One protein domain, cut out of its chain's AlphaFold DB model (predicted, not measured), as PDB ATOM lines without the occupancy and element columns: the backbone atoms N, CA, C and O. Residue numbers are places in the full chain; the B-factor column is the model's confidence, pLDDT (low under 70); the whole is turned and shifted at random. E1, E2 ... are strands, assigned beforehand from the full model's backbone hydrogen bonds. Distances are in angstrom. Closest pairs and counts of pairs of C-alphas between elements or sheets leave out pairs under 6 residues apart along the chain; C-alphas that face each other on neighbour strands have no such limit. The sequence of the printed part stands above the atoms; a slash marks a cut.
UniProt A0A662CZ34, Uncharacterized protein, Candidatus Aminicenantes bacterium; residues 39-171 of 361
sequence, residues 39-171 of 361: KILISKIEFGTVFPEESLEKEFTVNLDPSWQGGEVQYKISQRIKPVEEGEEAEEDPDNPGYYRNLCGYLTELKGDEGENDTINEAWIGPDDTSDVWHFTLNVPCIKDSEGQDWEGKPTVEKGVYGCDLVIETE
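This is residues 39 to 171 of the 361 residues of an uncharacterized protein of Candidatus Aminicenantes bacterium (UniProt A0A662CZ34). Of little regular structure, two sheets, E1 E6 E4, antiparallel, and E3 E7 E2 E5, mixed, form a loose sandwich, partly face to face; residues 140 to 161 reach beyond one end. Of 133 printed residues, 53 are in seven named strands, E1 to E7 in order: all strand. It is loose, radius of gyration of the C-alphas 17.5 A, spans 55 by 36 by 21 A.

E1, residues 55 to 64, is antiparallel to E6, residues 131 to 139; N 56 and O 138, 2.9 A, are within hydrogen-bond range. E2, residues 73 to 81, is antiparallel to E7, residues 162 to 170, with N 78 to O 167 2.9 A. E3, residues 96 to 102, meets E7 only at a point. E2 and E4, residues 107 to 112, are near each other.

E1 runs 29.9 A from C-alpha 55 (168.236, 146.736, 170.947). E7 runs 26.6 A to C-alpha 170 (194.759, 150.660, 157.317).

The printed part has no cut. Links E2 to E3 and E6 to E7 are long. pLDDT is under 70 at 15 residues.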
ATOM      1  N   LYS A  39     191.020 159.741 160.473       76.94
ATOM      2  CA  LYS A  39     190.633 160.501 161.653       76.94
ATOM      3  C   LYS A  39     189.283 160.022 162.175       76.94
ATOM      4  O   LYS A  39     188.258 160.125 161.505       76.94
ATOM      5  N   ILE A  40     189.272 159.565 163.423       69.25
ATOM      6  CA  ILE A  40     188.057 159.136 164.122       69.25
ATOM      7  C   ILE A  40     187.673 160.240 165.108       69.25
ATOM      8  O   ILE A  40     188.457 160.601 165.986       69.25
ATOM      9  N   LEU A  41     186.479 160.816 164.954       60.16
ATOM     10  CA  LEU A  41     186.039 161.975 165.748       60.16
ATOM     11  C   LEU A  41     185.519 161.602 167.147       60.16
ATOM     12  O   LEU A  41     185.329 162.483 167.986       60.16
ATOM     13  N   ILE A  42     185.296 160.313 167.407       65.81
ATOM     14  CA  ILE A  42     184.719 159.801 168.650       65.81
ATOM     15  C   ILE A  42     185.746 158.910 169.348       65.81
ATOM     16  O   ILE A  42     186.172 157.900 168.798       65.81
ATOM     17  N   SER A  43     186.121 159.260 170.581       65.38
ATOM     18  CA  SER A  43     187.053 158.459 171.388       65.38
ATOM     19  C   SER A  43     186.367 157.372 172.222       65.38
ATOM     20  O   SER A  43     187.038 156.473 172.717       65.38
ATOM     21  N   LYS A  44     185.045 157.459 172.431       77.50
ATOM     22  CA  LYS A  44     184.260 156.487 173.206       77.50
ATOM     23  C   LYS A  44     182.788 156.527 172.801       77.50
ATOM     24  O   LYS A  44     182.221 157.610 172.678       77.50
ATOM     25  N   ILE A  45     182.167 155.356 172.659       81.81
ATOM     26  CA  ILE A  45     180.724 155.222 172.430       81.81
ATOM     27  C   ILE A  45     180.104 154.594 173.676       81.81
ATOM     28  O   ILE A  45     180.425 153.466 174.041       81.81
ATOM     29  N   GLU A  46     179.235 155.345 174.350       86.12
ATOM     30  CA  GLU A  46     178.566 154.897 175.570       86.12
ATOM     31  C   GLU A  46     177.098 154.562 175.292       86.12
ATOM     32  O   GLU A  46     176.335 155.387 174.781       86.12
ATOM     33  N   PHE A  47     176.695 153.347 175.666       81.19
ATOM     34  CA  PHE A  47     175.291 152.925 175.686       81.19
ATOM     35  C   PHE A  47     174.600 153.246 177.019       81.19
ATOM     36  O   PHE A  47     173.376 153.282 177.086       81.19
ATOM     37  N   GLY A  48     175.375 153.538 178.070       82.00
ATOM     38  CA  GLY A  48     174.854 153.802 179.408       82.00
ATOM     39  C   GLY A  48     174.294 152.544 180.074       82.00
ATOM     40  O   GLY A  48     174.793 151.439 179.869       82.00
ATOM     41  N   THR A  49     173.276 152.720 180.915       80.12
ATOM     42  CA  THR A  49     172.533 151.603 181.510       80.12
ATOM     43  C   THR A  49     171.530 151.069 180.501       80.12
ATOM     44  O   THR A  49     170.695 151.829 180.016       80.12
ATOM     45  N   VAL A  50     171.599 149.768 180.241       78.00
ATOM     46  CA  VAL A  50     170.763 149.073 179.261       78.00
ATOM     47  C   VAL A  50     169.910 148.006 179.940       78.00
ATOM     48  O   VAL A  50     170.278 147.496 181.005       78.00
ATOM     49  N   PHE A  51     168.771 147.668 179.342       77.31
ATOM     50  CA  PHE A  51     167.849 146.664 179.871       77.31
ATOM     51  C   PHE A  51     167.934 145.342 179.091       77.31
ATOM     52  O   PHE A  51     168.280 145.348 177.909       77.31
ATOM     53  N   PRO A  52     167.625 144.192 179.724       77.62
ATOM     54  CA  PRO A  52     167.557 142.908 179.028       77.62
ATOM     55  C   PRO A  52     166.674 142.977 177.777       77.62
ATOM     56  O   PRO A  52     165.590 143.556 177.830       77.62
ATOM     57  N   GLU A  53     167.130 142.354 176.687       74.00
ATOM     58  CA  GLU A  53     166.433 142.304 175.389       74.00
ATOM     59  C   GLU A  53     166.273 143.661 174.679       74.00
ATOM     60  O   GLU A  53     165.594 143.755 173.656       74.00
ATOM     61  N   GLU A  54     166.916 144.717 175.180       77.50
ATOM     62  CA  GLU A  54     166.972 145.999 174.490       77.50
ATOM     63  C   GLU A  54     167.861 145.904 173.239       77.50
ATOM     64  O   GLU A  54     168.892 145.225 173.227       77.50
ATOM     65  N   SER A  55     167.456 146.596 172.176       81.31
ATOM     66  CA  SER A  55     168.236 146.736 170.947       81.31
ATOM     67  C   SER A  55     168.514 148.217 170.731       81.31
ATOM     68  O   SER A  55     167.584 149.025 170.667       81.31
ATOM     69  N   LEU A  56     169.793 148.580 170.706       83.12
ATOM     70  CA  LEU A  56     170.249 149.967 170.684       83.12
ATOM     71  C   LEU A  56     171.148 150.199 169.480       83.12
ATOM     72  O   LEU A  56     172.221 149.607 169.381       83.12
ATOM     73  N   GLU A  57     170.740 151.108 168.606       87.25
ATOM     74  CA  GLU A  57     171.518 151.512 167.438       87.25
ATOM     75  C   GLU A  57     172.423 152.702 167.774       87.25
ATOM     76  O   GLU A  57     172.034 153.642 168.482       87.25
ATOM     77  N   LYS A  58     173.656 152.646 167.275       85.94
ATOM     78  CA  LYS A  58     174.639 153.727 167.323       85.94
ATOM     79  C   LYS A  58     175.369 153.807 165.995       85.94
ATOM     80  O   LYS A  58     175.461 152.831 165.257       85.94
ATOM     81  N   GLU A  59     175.942 154.975 165.753       87.06
ATOM     82  CA  GLU A  59     176.767 155.234 164.585       87.06
ATOM     83  C   GLU A  59     178.087 155.889 164.994       87.06
ATOM     84  O   GLU A  59     178.192 156.534 166.045       87.06
ATOM     85  N   PHE A  60     179.103 155.714 164.160       82.69
ATOM     86  CA  PHE A  60     180.330 156.496 164.208       82.69
ATOM     87  C   PHE A  60     180.827 156.769 162.792       82.69
ATOM     88  O   PHE A  60     180.482 156.059 161.855       82.69
ATOM     89  N   THR A  61     181.659 157.797 162.645       84.69
ATOM     90  CA  THR A  61     182.177 158.208 161.337       84.69
ATOM     91  C   THR A  61     183.688 158.052 161.297       84.69
ATOM     92  O   THR A  61     184.402 158.587 162.158       84.69
ATOM     93  N   VAL A  62     184.171 157.350 160.278       83.56
ATOM     94  CA  VAL A  62     185.580 157.339 159.889       83.56
ATOM     95  C   VAL A  62     185.758 158.459 158.881       83.56
ATOM     96  O   VAL A  62     185.036 158.523 157.900       83.56
ATOM     97  N   ASN A  63     186.672 159.387 159.145       81.00
ATOM     98  CA  ASN A  63     186.939 160.486 158.225       81.00
ATOM     99  C   ASN A  63     188.333 160.325 157.655       81.00
ATOM    100  O   ASN A  63     189.250 159.894 158.358       81.00
ATOM    101  N   LEU A  64     188.512 160.758 156.416       79.19
ATOM    102  CA  LEU A  64     189.837 161.005 155.901       79.19
ATOM    103  C   LEU A  64     190.424 162.165 156.696       79.19
ATOM    104  O   LEU A  64     189.771 163.198 156.890       79.19
ATOM    105  N   ASP A  65     191.641 161.998 157.210       77.69
ATOM    106  CA  ASP A  65     192.285 163.109 157.888       77.69
ATOM    107  C   ASP A  65     192.464 164.257 156.875       77.69
ATOM    108  O   ASP A  65     193.026 164.033 155.805       77.69
ATOM    109  N   PRO A  66     192.023 165.497 157.163       67.06
ATOM    110  CA  PRO A  66     192.184 166.612 156.227       67.06
ATOM    111  C   PRO A  66     193.649 166.912 155.860       67.06
ATOM    112  O   PRO A  66     193.918 167.589 154.868       67.06
ATOM    113  N   SER A  67     194.595 166.443 156.679       63.03
ATOM    114  CA  SER A  67     196.035 166.509 156.430       63.03
ATOM    115  C   SER A  67     196.563 165.357 155.567       63.03
ATOM    116  O   SER A  67     197.700 165.437 155.098       63.03
ATOM    117  N   TRP A  68     195.758 164.322 155.298       67.69
ATOM    118  CA  TRP A  68     196.098 163.263 154.358       67.69
ATOM    119  C   TRP A  68     196.184 163.831 152.944       67.69
ATOM    120  O   TRP A  68     195.292 164.515 152.445       67.69
ATOM    121  N   GLN A  69     197.316 163.574 152.303       61.75
ATOM    122  CA  GLN A  69     197.612 164.018 150.942       61.75
ATOM    123  C   GLN A  69     197.874 162.830 150.003       61.75
ATOM    124  O   GLN A  69     198.302 163.038 148.866       61.75
ATOM    125  N   GLY A  70     197.677 161.601 150.497       65.06
ATOM    126  CA  GLY A  70     197.702 160.389 149.689       65.06
ATOM    127  C   GLY A  70     196.403 160.215 148.900       65.06
ATOM    128  O   GLY A  70     195.499 161.044 148.974       65.06
ATOM    129  N   GLY A  71     196.340 159.150 148.104       73.50
ATOM    130  CA  GLY A  71     195.130 158.785 147.370       73.50
ATOM    131  C   GLY A  71     194.082 158.143 148.275       73.50
ATOM    132  O   GLY A  71     194.017 158.417 149.473       73.50
ATOM    133  N   GLU A  72     193.283 157.268 147.681       80.31
ATOM    134  CA  GLU A  72     192.347 156.414 148.407       80.31
ATOM    135  C   GLU A  72     193.084 155.542 149.434       80.31
ATOM    136  O   GLU A  72     194.230 155.130 149.235       80.31
ATOM    137  N   VAL A  73     192.417 155.292 150.552       82.44
ATOM    138  CA  VAL A  73     192.926 154.547 151.695       82.44
ATOM    139  C   VAL A  73     191.971 153.401 151.944       82.44
ATOM    140  O   VAL A  73     190.802 153.613 152.262       82.44
ATOM    141  N   GLN A  74     192.501 152.191 151.840       86.50
ATOM    142  CA  GLN A  74     191.783 150.994 152.230       86.50
ATOM    143  C   GLN A  74     191.946 150.749 153.725       86.50
ATOM    144  O   GLN A  74     193.057 150.813 154.272       86.50
ATOM    145  N   TYR A  75     190.848 150.411 154.387       84.94
ATOM    146  CA  TYR A  75     190.875 150.000 155.779       84.94
ATOM    147  C   TYR A  75     189.859 148.902 156.076       84.94
ATOM    148  O   TYR A  75     188.988 148.567 155.273       84.94
ATOM    149  N   LYS A  76     190.000 148.326 157.267       88.25
ATOM    150  CA  LYS A  76     189.085 147.333 157.826       88.25
ATOM    151  C   LYS A  76     188.827 147.608 159.301       88.25
ATOM    152  O   LYS A  76     189.650 148.217 159.987       88.25
ATOM    153  N   ILE A  77     187.703 147.110 159.798       84.94
ATOM    154  CA  ILE A  77     187.265 147.233 161.186       84.94
ATOM    155  C   ILE A  77     187.231 145.845 161.816       84.94
ATOM    156  O   ILE A  77     186.580 144.925 161.325       84.94
ATOM    157  N   SER A  78     187.898 145.702 162.955       83.38
ATOM    158  CA  SER A  78     187.851 144.489 163.769       83.38
ATOM    159  C   SER A  78     187.390 144.796 165.188       83.38
ATOM    160  O   SER A  78     187.622 145.881 165.711       83.38
ATOM    161  N   GLN A  79     186.729 143.834 165.823       82.12
ATOM    162  CA  GLN A  79     186.315 143.935 167.220       82.12
ATOM    163  C   GLN A  79     187.323 143.197 168.107       82.12
ATOM    164  O   GLN A  79     187.701 142.062 167.805       82.12
ATOM    165  N   ARG A  80     187.750 143.815 169.210       80.75
ATOM    166  CA  ARG A  80     188.659 143.210 170.194       80.75
ATOM    167  C   ARG A  80     188.122 143.394 171.611       80.75
ATOM    168  O   ARG A  80     187.484 144.396 171.918       80.75
ATOM    169  N   ILE A  81     188.385 142.420 172.482       79.06
ATOM    170  CA  ILE A  81     187.997 142.512 173.895       79.06
ATOM    171  C   ILE A  81     188.741 143.693 174.525       79.06
ATOM    172  O   ILE A  81     189.955 143.813 174.360       79.06
ATOM    173  N   LYS A  82     188.006 144.544 175.244       83.81
ATOM    174  CA  LYS A  82     188.547 145.758 175.853       83.81
ATOM    175  C   LYS A  82     189.373 145.430 177.107       83.81
ATOM    176  O   LYS A  82     188.810 144.837 178.033       83.81
ATOM    177  N   PRO A  83     190.663 145.800 177.180       84.75
ATOM    178  CA  PRO A  83     191.457 145.648 178.395       84.75
ATOM    179  C   PRO A  83     190.998 146.635 179.478       84.75
ATOM    180  O   PRO A  83     190.497 147.715 179.166       84.75
ATOM    181  N   VAL A  84     191.172 146.270 180.747       82.88
ATOM    182  CA  VAL A  84     191.005 147.196 181.878       82.88
ATOM    183  C   VAL A  84     192.269 148.044 181.996       82.88
ATOM    184  O   VAL A  84     193.375 147.501 182.038       82.88
ATOM    185  N   GLU A  85     192.125 149.372 182.005       78.19
ATOM    186  CA  GLU A  85     193.271 150.280 182.108       78.19
ATOM    187  C   GLU A  85     193.841 150.314 183.536       78.19
ATOM    188  O   GLU A  85     193.136 150.113 184.529       78.19
ATOM    189  N   GLU A  86     195.149 150.565 183.657       71.94
ATOM    190  CA  GLU A  86     195.829 150.597 184.954       71.94
ATOM    191  C   GLU A  86     195.264 151.725 185.834       71.94
ATOM    192  O   GLU A  86     195.393 152.907 185.518       71.94
ATOM    193  N   GLY A  87     194.655 151.351 186.961       66.44
ATOM    194  CA  GLY A  87     194.031 152.287 187.899       66.44
ATOM    195  C   GLY A  87     192.509 152.401 187.780       66.44
ATOM    196  O   GLY A  87     191.907 153.080 188.611       66.44
ATOM    197  N   GLU A  88     191.873 151.721 186.819       71.25
ATOM    198  CA  GLU A  88     190.415 151.595 186.781       71.25
ATOM    199  C   GLU A  88     189.935 150.466 187.709       71.25
ATOM    200  O   GLU A  88     190.330 149.308 187.577       71.25
ATOM    201  N   GLU A  89     189.046 150.787 188.654       69.19
ATOM    202  CA  GLU A  89     188.314 149.778 189.431       69.19
ATOM    203  C   GLU A  89     187.160 149.221 188.579       69.19
ATOM    204  O   GLU A  89     186.014 149.659 188.693       69.19
ATOM    205  N   ALA A  90     187.467 148.272 187.693       70.38
ATOM    206  CA  ALA A  90     186.476 147.589 186.864       70.38
ATOM    207  C   ALA A  90     186.213 146.156 187.351       70.38
ATOM    208  O   ALA A  90     187.109 145.455 187.819       70.38
ATOM    209  N   GLU A  91     184.965 145.703 187.223       76.88
ATOM    210  CA  GLU A  91     184.628 144.292 187.414       76.88
ATOM    211  C   GLU A  91     185.123 143.497 186.195       76.88
ATOM    212  O   GLU A  91     184.503 143.532 185.130       76.88
ATOM    213  N   GLU A  92     186.269 142.832 186.353       81.19
ATOM    214  CA  GLU A  92     186.921 142.055 185.293       81.19
ATOM    215  C   GLU A  92     186.074 140.859 184.831       81.19
ATOM    216  O   GLU A  92     185.273 140.293 185.583       81.19
ATOM    217  N   ASP A  93     186.288 140.441 183.584       81.00
ATOM    218  CA  ASP A  93     185.710 139.218 183.040       81.00
ATOM    219  C   ASP A  93     186.235 137.988 183.815       81.00
ATOM    220  O   ASP A  93     187.447 137.747 183.835       81.00
ATOM    221  N   PRO A  94     185.357 137.175 184.441       80.75
ATOM    222  CA  PRO A  94     185.773 135.973 185.163       80.75
ATOM    223  C   PRO A  94     186.530 134.962 184.296       80.75
ATOM    224  O   PRO A  94     187.381 134.233 184.813       80.75
ATOM    225  N   ASP A  95     186.220 134.912 182.999       80.44
ATOM    226  CA  ASP A  95     186.849 133.999 182.047       80.44
ATOM    227  C   ASP A  95     188.119 134.605 181.427       80.44
ATOM    228  O   ASP A  95     188.948 133.871 180.882       80.44
ATOM    229  N   ASN A  96     188.298 135.930 181.519       77.31
ATOM    230  CA  ASN A  96     189.427 136.644 180.926       77.31
ATOM    231  C   ASN A  96     189.935 137.797 181.824       77.31
ATOM    232  O   ASN A  96     189.654 138.968 181.557       77.31
ATOM    233  N   PRO A  97     190.700 137.482 182.890       81.44
ATOM    234  CA  PRO A  97     191.225 138.485 183.817       81.44
ATOM    235  C   PRO A  97     192.065 139.564 183.119       81.44
ATOM    236  O   PRO A  97     192.830 139.273 182.197       81.44
ATOM    237  N   GLY A  98     191.946 140.806 183.586       81.50
ATOM    238  CA  GLY A  98     192.543 142.001 182.979       81.50
ATOM    239  C   GLY A  98     191.730 142.618 181.834       81.50
ATOM    240  O   GLY A  98     192.170 143.602 181.239       81.50
ATOM    241  N   TYR A  99     190.553 142.073 181.522       85.25
ATOM    242  CA  TYR A  99     189.646 142.596 180.502       85.25
ATOM    243  C   TYR A  99     188.264 142.885 181.078       85.25
ATOM    244  O   TYR A  99     187.825 142.261 182.043       85.25
ATOM    245  N   TYR A 100     187.560 143.826 180.454       86.50
ATOM    246  CA  TYR A 100     186.133 144.010 180.682       86.50
ATOM    247  C   TYR A 100     185.359 142.786 180.193       86.50
ATOM    248  O   TYR A 100     185.779 142.118 179.242       86.50
ATOM    249  N   ARG A 101     184.177 142.545 180.776       86.31
ATOM    250  CA  ARG A 101     183.252 141.527 180.261       86.31
ATOM    251  C   ARG A 101     182.999 141.769 178.771       86.31
ATOM    252  O   ARG A 101     182.734 142.898 178.347       86.31
ATOM    253  N   ASN A 102     183.109 140.715 177.967       84.31
ATOM    254  CA  ASN A 102     183.152 140.850 176.510       84.31
ATOM    255  C   ASN A 102     181.830 141.380 175.913       84.31
ATOM    256  O   ASN A 102     180.834 140.656 175.864       84.31
ATOM    257  N   LEU A 103     181.831 142.624 175.413       88.44
ATOM    258  CA  LEU A 103     180.689 143.229 174.707       88.44
ATOM    259  C   LEU A 103     180.642 142.850 173.219       88.44
ATOM    260  O   LEU A 103     179.574 142.898 172.618       88.44
ATOM    261  N   CYS A 104     181.774 142.478 172.613       84.31
ATOM    262  CA  CYS A 104     181.896 142.335 171.160       84.31
ATOM    263  C   CYS A 104     180.907 141.311 170.587       84.31
ATOM    264  O   CYS A 104     180.288 141.552 169.559       84.31
ATOM    265  N   GLY A 105     180.666 140.206 171.303       81.81
ATOM    266  CA  GLY A 105     179.695 139.184 170.886       81.81
ATOM    267  C   GLY A 105     178.240 139.668 170.796       81.81
ATOM    268  O   GLY A 105     177.407 138.966 170.228       81.81
ATOM    269  N   TYR A 106     177.938 140.849 171.339       84.69
ATOM    270  CA  TYR A 106     176.609 141.462 171.356       84.69
ATOM    271  C   TYR A 106     176.498 142.682 170.430       84.69
ATOM    272  O   TYR A 106     175.400 143.212 170.254       84.69
ATOM    273  N   LEU A 107     177.611 143.119 169.826       84.31
ATOM    274  CA  LEU A 107     177.633 144.164 168.806       84.31
ATOM    275  C   LEU A 107     177.459 143.526 167.428       84.31
ATOM    276  O   LEU A 107     178.355 142.861 166.906       84.31
ATOM    277  N   THR A 108     176.295 143.743 166.832       80.12
ATOM    278  CA  THR A 108     175.904 143.174 165.541       80.12
ATOM    279  C   THR A 108     175.673 144.259 164.500       80.12
ATOM    280  O   THR A 108     175.650 145.444 164.820       80.12
ATOM    281  N   GLU A 109     175.465 143.837 163.251       76.44
ATOM    282  CA  GLU A 109     175.118 144.725 162.135       76.44
ATOM    283  C   GLU A 109     176.112 145.863 161.896       76.44
ATOM    284  O   GLU A 109     175.709 146.915 161.418       76.44
ATOM    285  N   LEU A 110     177.400 145.647 162.187       77.62
ATOM    286  CA  LEU A 110     178.443 146.592 161.792       77.62
ATOM    287  C   LEU A 110     178.463 146.690 160.256       77.62
ATOM    288  O   LEU A 110     178.923 145.764 159.581       77.62
ATOM    289  N   LYS A 111     177.911 147.772 159.711       81.12
ATOM    290  CA  LYS A 111     177.742 147.985 158.269       81.12
ATOM    291  C   LYS A 111     177.929 149.460 157.920       81.12
ATOM    292  O   LYS A 111     177.554 150.319 158.720       81.12
ATOM    293  N   GLY A 112     178.519 149.717 156.753       80.69
ATOM    294  CA  GLY A 112     178.604 151.059 156.178       80.69
ATOM    295  C   GLY A 112     177.245 151.545 155.670       80.69
ATOM    296  O   GLY A 112     176.264 150.786 155.675       80.69
ATOM    297  N   ASP A 113     177.191 152.799 155.230       80.06
ATOM    298  CA  ASP A 113     175.983 153.406 154.679       80.06
ATOM    299  C   ASP A 113     175.523 152.719 153.377       80.06
ATOM    300  O   ASP A 113     176.287 152.126 152.604       80.06
ATOM    301  N   GLU A 114     174.209 152.760 153.127       66.50
ATOM    302  CA  GLU A 114     173.625 152.156 151.931       66.50
ATOM    303  C   GLU A 114     174.082 152.893 150.661       66.50
ATOM    304  O   GLU A 114     173.593 153.976 150.344       66.50
ATOM    305  N   GLY A 115     174.958 152.263 149.875       63.41
ATOM    306  CA  GLY A 115     175.374 152.763 148.558       63.41
ATOM    307  C   GLY A 115     176.880 152.732 148.310       63.41
ATOM    308  O   GLY A 115     177.280 152.704 147.146       63.41
ATOM    309  N   GLU A 116     177.681 152.648 149.371       71.31
ATOM    310  CA  GLU A 116     179.153 152.649 149.305       71.31
ATOM    311  C   GLU A 116     179.728 151.230 149.105       71.31
ATOM    312  O   GLU A 116     180.826 151.052 148.593       71.31
ATOM    313  N   ASN A 117     178.923 150.187 149.367       76.00
ATOM    314  CA  ASN A 117     179.335 148.769 149.377       76.00
ATOM    315  C   ASN A 117     180.463 148.451 150.373       76.00
ATOM    316  O   ASN A 117     181.085 147.391 150.263       76.00
ATOM    317  N   ASP A 118     180.677 149.314 151.362       81.31
ATOM    318  CA  ASP A 118     181.665 149.085 152.403       81.31
ATOM    319  C   ASP A 118     181.295 147.907 153.296       81.31
ATOM    320  O   ASP A 118     180.143 147.678 153.685       81.31
ATOM    321  N   THR A 119     182.321 147.144 153.656       84.50
ATOM    322  CA  THR A 119     182.203 146.023 154.581       84.50
ATOM    323  C   THR A 119     183.254 146.133 155.667       84.50
ATOM    324  O   THR A 119     184.316 146.715 155.473       84.50
ATOM    325  N   ILE A 120     183.018 145.498 156.815       80.56
ATOM    326  CA  ILE A 120     183.995 145.500 157.916       80.56
ATOM    327  C   ILE A 120     185.386 144.993 157.511       80.56
ATOM    328  O   ILE A 120     186.356 145.279 158.200       80.56
ATOM    329  N   ASN A 121     185.496 144.210 156.435       80.62
ATOM    330  CA  ASN A 121     186.765 143.640 155.990       80.62
ATOM    331  C   ASN A 121     187.459 144.494 154.927       80.62
ATOM    332  O   ASN A 121     188.641 144.280 154.677       80.62
ATOM    333  N   GLU A 122     186.723 145.394 154.283       83.81
ATOM    334  CA  GLU A 122     187.179 146.171 153.141       83.81
ATOM    335  C   GLU A 122     186.250 147.374 152.974       83.81
ATOM    336  O   GLU A 122     185.074 147.202 152.637       83.81
ATOM    337  N   ALA A 123     186.802 148.556 153.232       86.19
ATOM    338  CA  ALA A 123     186.184 149.857 153.024       86.19
ATOM    339  C   ALA A 123     187.222 150.843 152.475       86.19
ATOM    340  O   ALA A 123     188.428 150.666 152.704       86.19
ATOM    341  N   TRP A 124     186.760 151.849 151.735       84.81
ATOM    342  CA  TRP A 124     187.622 152.763 150.989       84.81
ATOM    343  C   TRP A 124     187.222 154.211 151.219       84.81
ATOM    344  O   TRP A 124     186.109 154.596 150.913       84.81
ATOM    345  N   ILE A 125     188.185 155.029 151.639       83.50
ATOM    346  CA  ILE A 125     187.978 156.461 151.850       83.50
ATOM    347  C   ILE A 125     189.020 157.252 151.062       83.50
ATOM    348  O   ILE A 125     190.191 156.875 150.987       83.50
ATOM    349  N   GLY A 126     188.628 158.356 150.440       83.50
ATOM    350  CA  GLY A 126     189.487 159.101 149.529       83.50
ATOM    351  C   GLY A 126     189.091 160.566 149.365       83.50
ATOM    352  O   GLY A 126     188.175 161.061 150.010       83.50
ATOM    353  N   PRO A 127     189.793 161.320 148.508       74.50
ATOM    354  CA  PRO A 127     189.507 162.743 148.315       74.50
ATOM    355  C   PRO A 127     188.113 163.036 147.740       74.50
ATOM    356  O   PRO A 127     187.573 164.115 147.983       74.50
ATOM    357  N   ASP A 128     187.557 162.097 146.971       80.75
ATOM    358  CA  ASP A 128     186.213 162.194 146.391       80.75
ATOM    359  C   ASP A 128     185.124 161.646 147.333       80.75
ATOM    360  O   ASP A 128     183.953 161.992 147.170       80.75
ATOM    361  N   ASP A 129     185.523 160.847 148.329       79.56
ATOM    362  CA  ASP A 129     184.664 160.239 149.342       79.56
ATOM    363  C   ASP A 129     185.354 160.281 150.711       79.56
ATOM    364  O   ASP A 129     186.138 159.411 151.084       79.56
ATOM    365  N   THR A 130     185.189 161.402 151.410       82.06
ATOM    366  CA  THR A 130     186.055 161.759 152.543       82.06
ATOM    367  C   THR A 130     185.587 161.207 153.886       82.06
ATOM    368  O   THR A 130     186.200 161.533 154.909       82.06
ATOM    369  N   SER A 131     184.481 160.467 153.931       84.50
ATOM    370  CA  SER A 131     183.866 160.041 155.187       84.50
ATOM    371  C   SER A 131     182.938 158.850 155.013       84.50
ATOM    372  O   SER A 131     181.954 158.981 154.295       84.50
ATOM    373  N   ASP A 132     183.136 157.824 155.838       83.69
ATOM    374  CA  ASP A 132     182.272 156.644 155.866       83.69
ATOM    375  C   ASP A 132     181.534 156.611 157.204       83.69
ATOM    376  O   ASP A 132     182.133 156.759 158.286       83.69
ATOM    377  N   VAL A 133     180.219 156.411 157.153       87.06
ATOM    378  CA  VAL A 133     179.377 156.274 158.345       87.06
ATOM    379  C   VAL A 133     179.119 154.798 158.611       87.06
ATOM    380  O   VAL A 133     178.642 154.058 157.758       87.06
ATOM    381  N   TRP A 134     179.417 154.374 159.835       87.19
ATOM    382  CA  TRP A 134     179.244 153.002 160.284       87.19
ATOM    383  C   TRP A 134     178.132 152.912 161.303       87.19
ATOM    384  O   TRP A 134     178.204 153.531 162.366       87.19
ATOM    385  N   HIS A 135     177.158 152.061 161.013       86.62
ATOM    386  CA  HIS A 135     176.059 151.734 161.909       86.62
ATOM    387  C   HIS A 135     176.339 150.426 162.613       86.62
ATOM    388  O   HIS A 135     176.923 149.509 162.035       86.62
ATOM    389  N   PHE A 136     175.906 150.327 163.862       87.00
ATOM    390  CA  PHE A 136     175.956 149.085 164.605       87.00
ATOM    391  C   PHE A 136     174.898 149.030 165.695       87.00
ATOM    392  O   PHE A 136     174.466 150.045 166.247       87.00
ATOM    393  N   THR A 137     174.522 147.806 166.040       84.81
ATOM    394  CA  THR A 137     173.446 147.532 166.985       84.81
ATOM    395  C   THR A 137     173.991 146.746 168.160       84.81
ATOM    396  O   THR A 137     174.549 145.661 167.988       84.81
ATOM    397  N   LEU A 138     173.801 147.269 169.367       88.00
ATOM    398  CA  LEU A 138     173.950 146.495 170.590       88.00
ATOM    399  C   LEU A 138     172.655 145.727 170.846       88.00
ATOM    400  O   LEU A 138     171.623 146.329 171.138       88.00
ATOM    401  N   ASN A 139     172.730 144.400 170.781       83.38
ATOM    402  CA  ASN A 139     171.649 143.511 171.194       83.38
ATOM    403  C   ASN A 139     171.922 143.006 172.607       83.38
ATOM    404  O   ASN A 139     172.778 142.145 172.811       83.38
ATOM    405  N   VAL A 140     171.207 143.552 173.589       81.56
ATOM    406  CA  VAL A 140     171.462 143.264 174.999       81.56
ATOM    407  C   VAL A 140     170.980 141.850 175.323       81.56
ATOM    408  O   VAL A 140     169.777 141.573 175.254       81.56
ATOM    409  N   PRO A 141     171.888 140.926 175.689       79.50
ATOM    410  CA  PRO A 141     171.491 139.589 176.095       79.50
ATOM    411  C   PRO A 141     170.678 139.655 177.389       79.50
ATOM    412  O   PRO A 141     170.763 140.606 178.167       79.50
ATOM    413  N   CYS A 142     169.908 138.608 177.657       82.12
ATOM    414  CA  CYS A 142     169.203 138.527 178.925       82.12
ATOM    415  C   CYS A 142     170.197 138.436 180.092       82.12
ATOM    416  O   CYS A 142     171.141 137.639 180.067       82.12
ATOM    417  N   ILE A 143     169.979 139.269 181.108       82.81
ATOM    418  CA  ILE A 143     170.835 139.363 182.288       82.81
ATOM    419  C   ILE A 143     170.306 138.399 183.346       82.81
ATOM    420  O   ILE A 143     169.104 138.344 183.612       82.81
ATOM    421  N   LYS A 144     171.218 137.655 183.963       82.94
ATOM    422  CA  LYS A 144     170.919 136.702 185.022       82.94
ATOM    423  C   LYS A 144     170.166 137.368 186.173       82.94
ATOM    424  O   LYS A 144     170.474 138.498 186.557       82.94
ATOM    425  N   ASP A 145     169.182 136.657 186.710       79.06
ATOM    426  CA  ASP A 145     168.246 137.116 187.744       79.06
ATOM    427  C   ASP A 145     167.320 138.273 187.302       79.06
ATOM    428  O   ASP A 145     166.595 138.844 188.121       79.06
ATOM    429  N   SER A 146     167.340 138.640 186.017       78.88
ATOM    430  CA  SER A 146     166.452 139.636 185.397       78.88
ATOM    431  C   SER A 146     165.610 139.026 184.275       78.88
ATOM    432  O   SER A 146     165.097 139.741 183.416       78.88
ATOM    433  N   GLU A 147     165.484 137.700 184.263       76.94
ATOM    434  CA  GLU A 147     164.814 136.980 183.198       76.94
ATOM    435  C   GLU A 147     163.284 137.103 183.271       76.94
ATOM    436  O   GLU A 147     162.670 137.058 184.342       76.94
ATOM    437  N   GLY A 148     162.639 137.203 182.104       72.06
ATOM    438  CA  GLY A 148     161.187 137.071 182.000       72.06
ATOM    439  C   GLY A 148     160.708 135.659 182.363       72.06
ATOM    440  O   GLY A 148     161.462 134.688 182.290       72.06
ATOM    441  N   GLN A 149     159.419 135.517 182.698       69.62
ATOM    442  CA  GLN A 149     158.811 134.219 183.056       69.62
ATOM    443  C   GLN A 149     158.969 133.148 181.959       69.62
ATOM    444  O   GLN A 149     158.946 131.956 182.256       69.62
ATOM    445  N   ASP A 150     159.193 133.575 180.714       76.06
ATOM    446  CA  ASP A 150     159.268 132.727 179.521       76.06
ATOM    447  C   ASP A 150     160.723 132.412 179.097       76.06
ATOM    448  O   ASP A 150     160.976 131.916 177.993       76.06
ATOM    449  N   TRP A 151     161.710 132.738 179.943       72.94
ATOM    450  CA  TRP A 151     163.144 132.611 179.636       72.94
ATOM    451  C   TRP A 151     163.774 131.281 180.090       72.94
ATOM    452  O   TRP A 151     164.995 131.121 180.102       72.94
ATOM    453  N   GLU A 152     162.948 130.308 180.472       73.12
ATOM    454  CA  GLU A 152     163.413 129.038 181.023       73.12
ATOM    455  C   GLU A 152     164.355 128.298 180.051       73.12
ATOM    456  O   GLU A 152     164.023 128.035 178.894       73.12
ATOM    457  N   GLY A 153     165.559 127.964 180.532       66.88
ATOM    458  CA  GLY A 153     166.552 127.178 179.792       66.88
ATOM    459  C   GLY A 153     167.340 127.932 178.714       66.88
ATOM    460  O   GLY A 153     168.117 127.297 177.997       66.88
ATOM    461  N   LYS A 154     167.175 129.253 178.583       70.12
ATOM    462  CA  LYS A 154     167.972 130.078 177.661       70.12
ATOM    463  C   LYS A 154     169.248 130.601 178.340       70.12
ATOM    464  O   LYS A 154     169.236 130.821 179.550       70.12
ATOM    465  N   PRO A 155     170.346 130.816 177.589       73.19
ATOM    466  CA  PRO A 155     171.558 131.417 178.136       73.19
ATOM    467  C   PRO A 155     171.292 132.815 178.701       73.19
ATOM    468  O   PRO A 155     170.494 133.576 178.147       73.19
ATOM    469  N   THR A 156     171.988 133.147 179.783       82.69
ATOM    470  CA  THR A 156     172.004 134.481 180.388       82.69
ATOM    471  C   THR A 156     173.438 134.921 180.627       82.69
ATOM    472  O   THR A 156     174.358 134.099 180.656       82.69
ATOM    473  N   VAL A 157     173.625 136.228 180.773       83.25
ATOM    474  CA  VAL A 157     174.914 136.826 181.123       83.25
ATOM    475  C   VAL A 157     174.866 137.405 182.528       83.25
ATOM    476  O   VAL A 157     173.811 137.814 183.004       83.25
ATOM    477  N   GLU A 158     176.003 137.455 183.209       84.88
ATOM    478  CA  GLU A 158     176.087 138.116 184.512       84.88
ATOM    479  C   GLU A 158     175.917 139.637 184.361       84.88
ATOM    480  O   GLU A 158     176.304 140.234 183.359       84.88
ATOM    481  N   LYS A 159     175.356 140.292 185.378       82.94
ATOM    482  CA  LYS A 159     175.342 141.761 185.435       82.94
ATOM    483  C   LYS A 159     176.771 142.300 185.578       82.94
ATOM    484  O   LYS A 159     177.600 141.670 186.231       82.94
ATOM    485  N   GLY A 160     177.043 143.479 185.027       83.56
ATOM    486  CA  GLY A 160     178.344 144.130 185.175       83.56
ATOM    487  C   GLY A 160     178.608 145.183 184.107       83.56
ATOM    488  O   GLY A 160     177.708 145.566 183.358       83.56
ATOM    489  N   VAL A 161     179.859 145.641 184.045       83.75
ATOM    490  CA  VAL A 161     180.344 146.561 183.009       83.75
ATOM    491  C   VAL A 161     180.940 145.751 181.862       83.75
ATOM    492  O   VAL A 161     181.773 144.873 182.079       83.75
ATOM    493  N   TYR A 162     180.506 146.059 180.644       86.62
ATOM    494  CA  TYR A 162     180.922 145.375 179.424       86.62
ATOM    495  C   TYR A 162     181.689 146.330 178.507       86.62
ATOM    496  O   TYR A 162     181.369 147.517 178.433       86.62
ATOM    497  N   GLY A 163     182.682 145.805 177.786       88.06
ATOM    498  CA  GLY A 163     183.523 146.586 176.881       88.06
ATOM    499  C   GLY A 163     183.886 145.839 175.598       88.06
ATOM    500  O   GLY A 163     184.033 144.617 175.585       88.06
ATOM    501  N   CYS A 164     184.024 146.590 174.509       84.75
ATOM    502  CA  CYS A 164     184.589 146.137 173.242       84.75
ATOM    503  C   CYS A 164     185.332 147.311 172.607       84.75
ATOM    504  O   CYS A 164     184.815 148.429 172.610       84.75
ATOM    505  N   ASP A 165     186.515 147.053 172.064       84.69
ATOM    506  CA  ASP A 165     187.246 148.017 171.254       84.69
ATOM    507  C   ASP A 165     186.991 147.728 169.771       84.69
ATOM    508  O   ASP A 165     187.107 146.590 169.309       84.69
ATOM    509  N   LEU A 166     186.658 148.777 169.020       83.00
ATOM    510  CA  LEU A 166     186.654 148.753 167.562       83.00
ATOM    511  C   LEU A 166     188.032 149.212 167.084       83.00
ATOM    512  O   LEU A 166     188.460 150.325 167.381       83.00
ATOM    513  N   VAL A 167     188.734 148.341 166.369       82.25
ATOM    514  CA  VAL A 167     190.082 148.589 165.856       82.25
ATOM    515  C   VAL A 167     190.007 148.781 164.354       82.25
ATOM    516  O   VAL A 167     189.644 147.856 163.626       82.25
ATOM    517  N   ILE A 168     190.373 149.981 163.914       82.94
ATOM    518  CA  ILE A 168     190.463 150.353 162.506       82.94
ATOM    519  C   ILE A 168     191.911 150.180 162.059       82.94
ATOM    520  O   ILE A 168     192.820 150.778 162.633       82.94
ATOM    521  N   GLU A 169     192.120 149.338 161.053       79.94
ATOM    522  CA  GLU A 169     193.438 149.023 160.508       79.94
ATOM    523  C   GLU A 169     193.492 149.449 159.045       79.94
ATOM    524  O   GLU A 169     192.671 149.013 158.242       79.94
ATOM    525  N   THR A 170     194.468 150.282 158.702       81.38
ATOM    526  CA  THR A 170     194.759 150.660 157.317       81.38
ATOM    527  C   THR A 170     195.661 149.610 156.693       81.38
ATOM    528  O   THR A 170     196.641 149.194 157.322       81.38
ATOM    529  N   GLU A 171     195.383 149.201 155.460       70.25
ATOM    530  CA  GLU A 171     196.335 148.376 154.723       70.25
ATOM    531  C   GLU A 171     197.455 149.285 154.207       70.25
ATOM    532  O   GLU A 171     197.276 150.055 153.267       70.25
TER     533      GLU A 171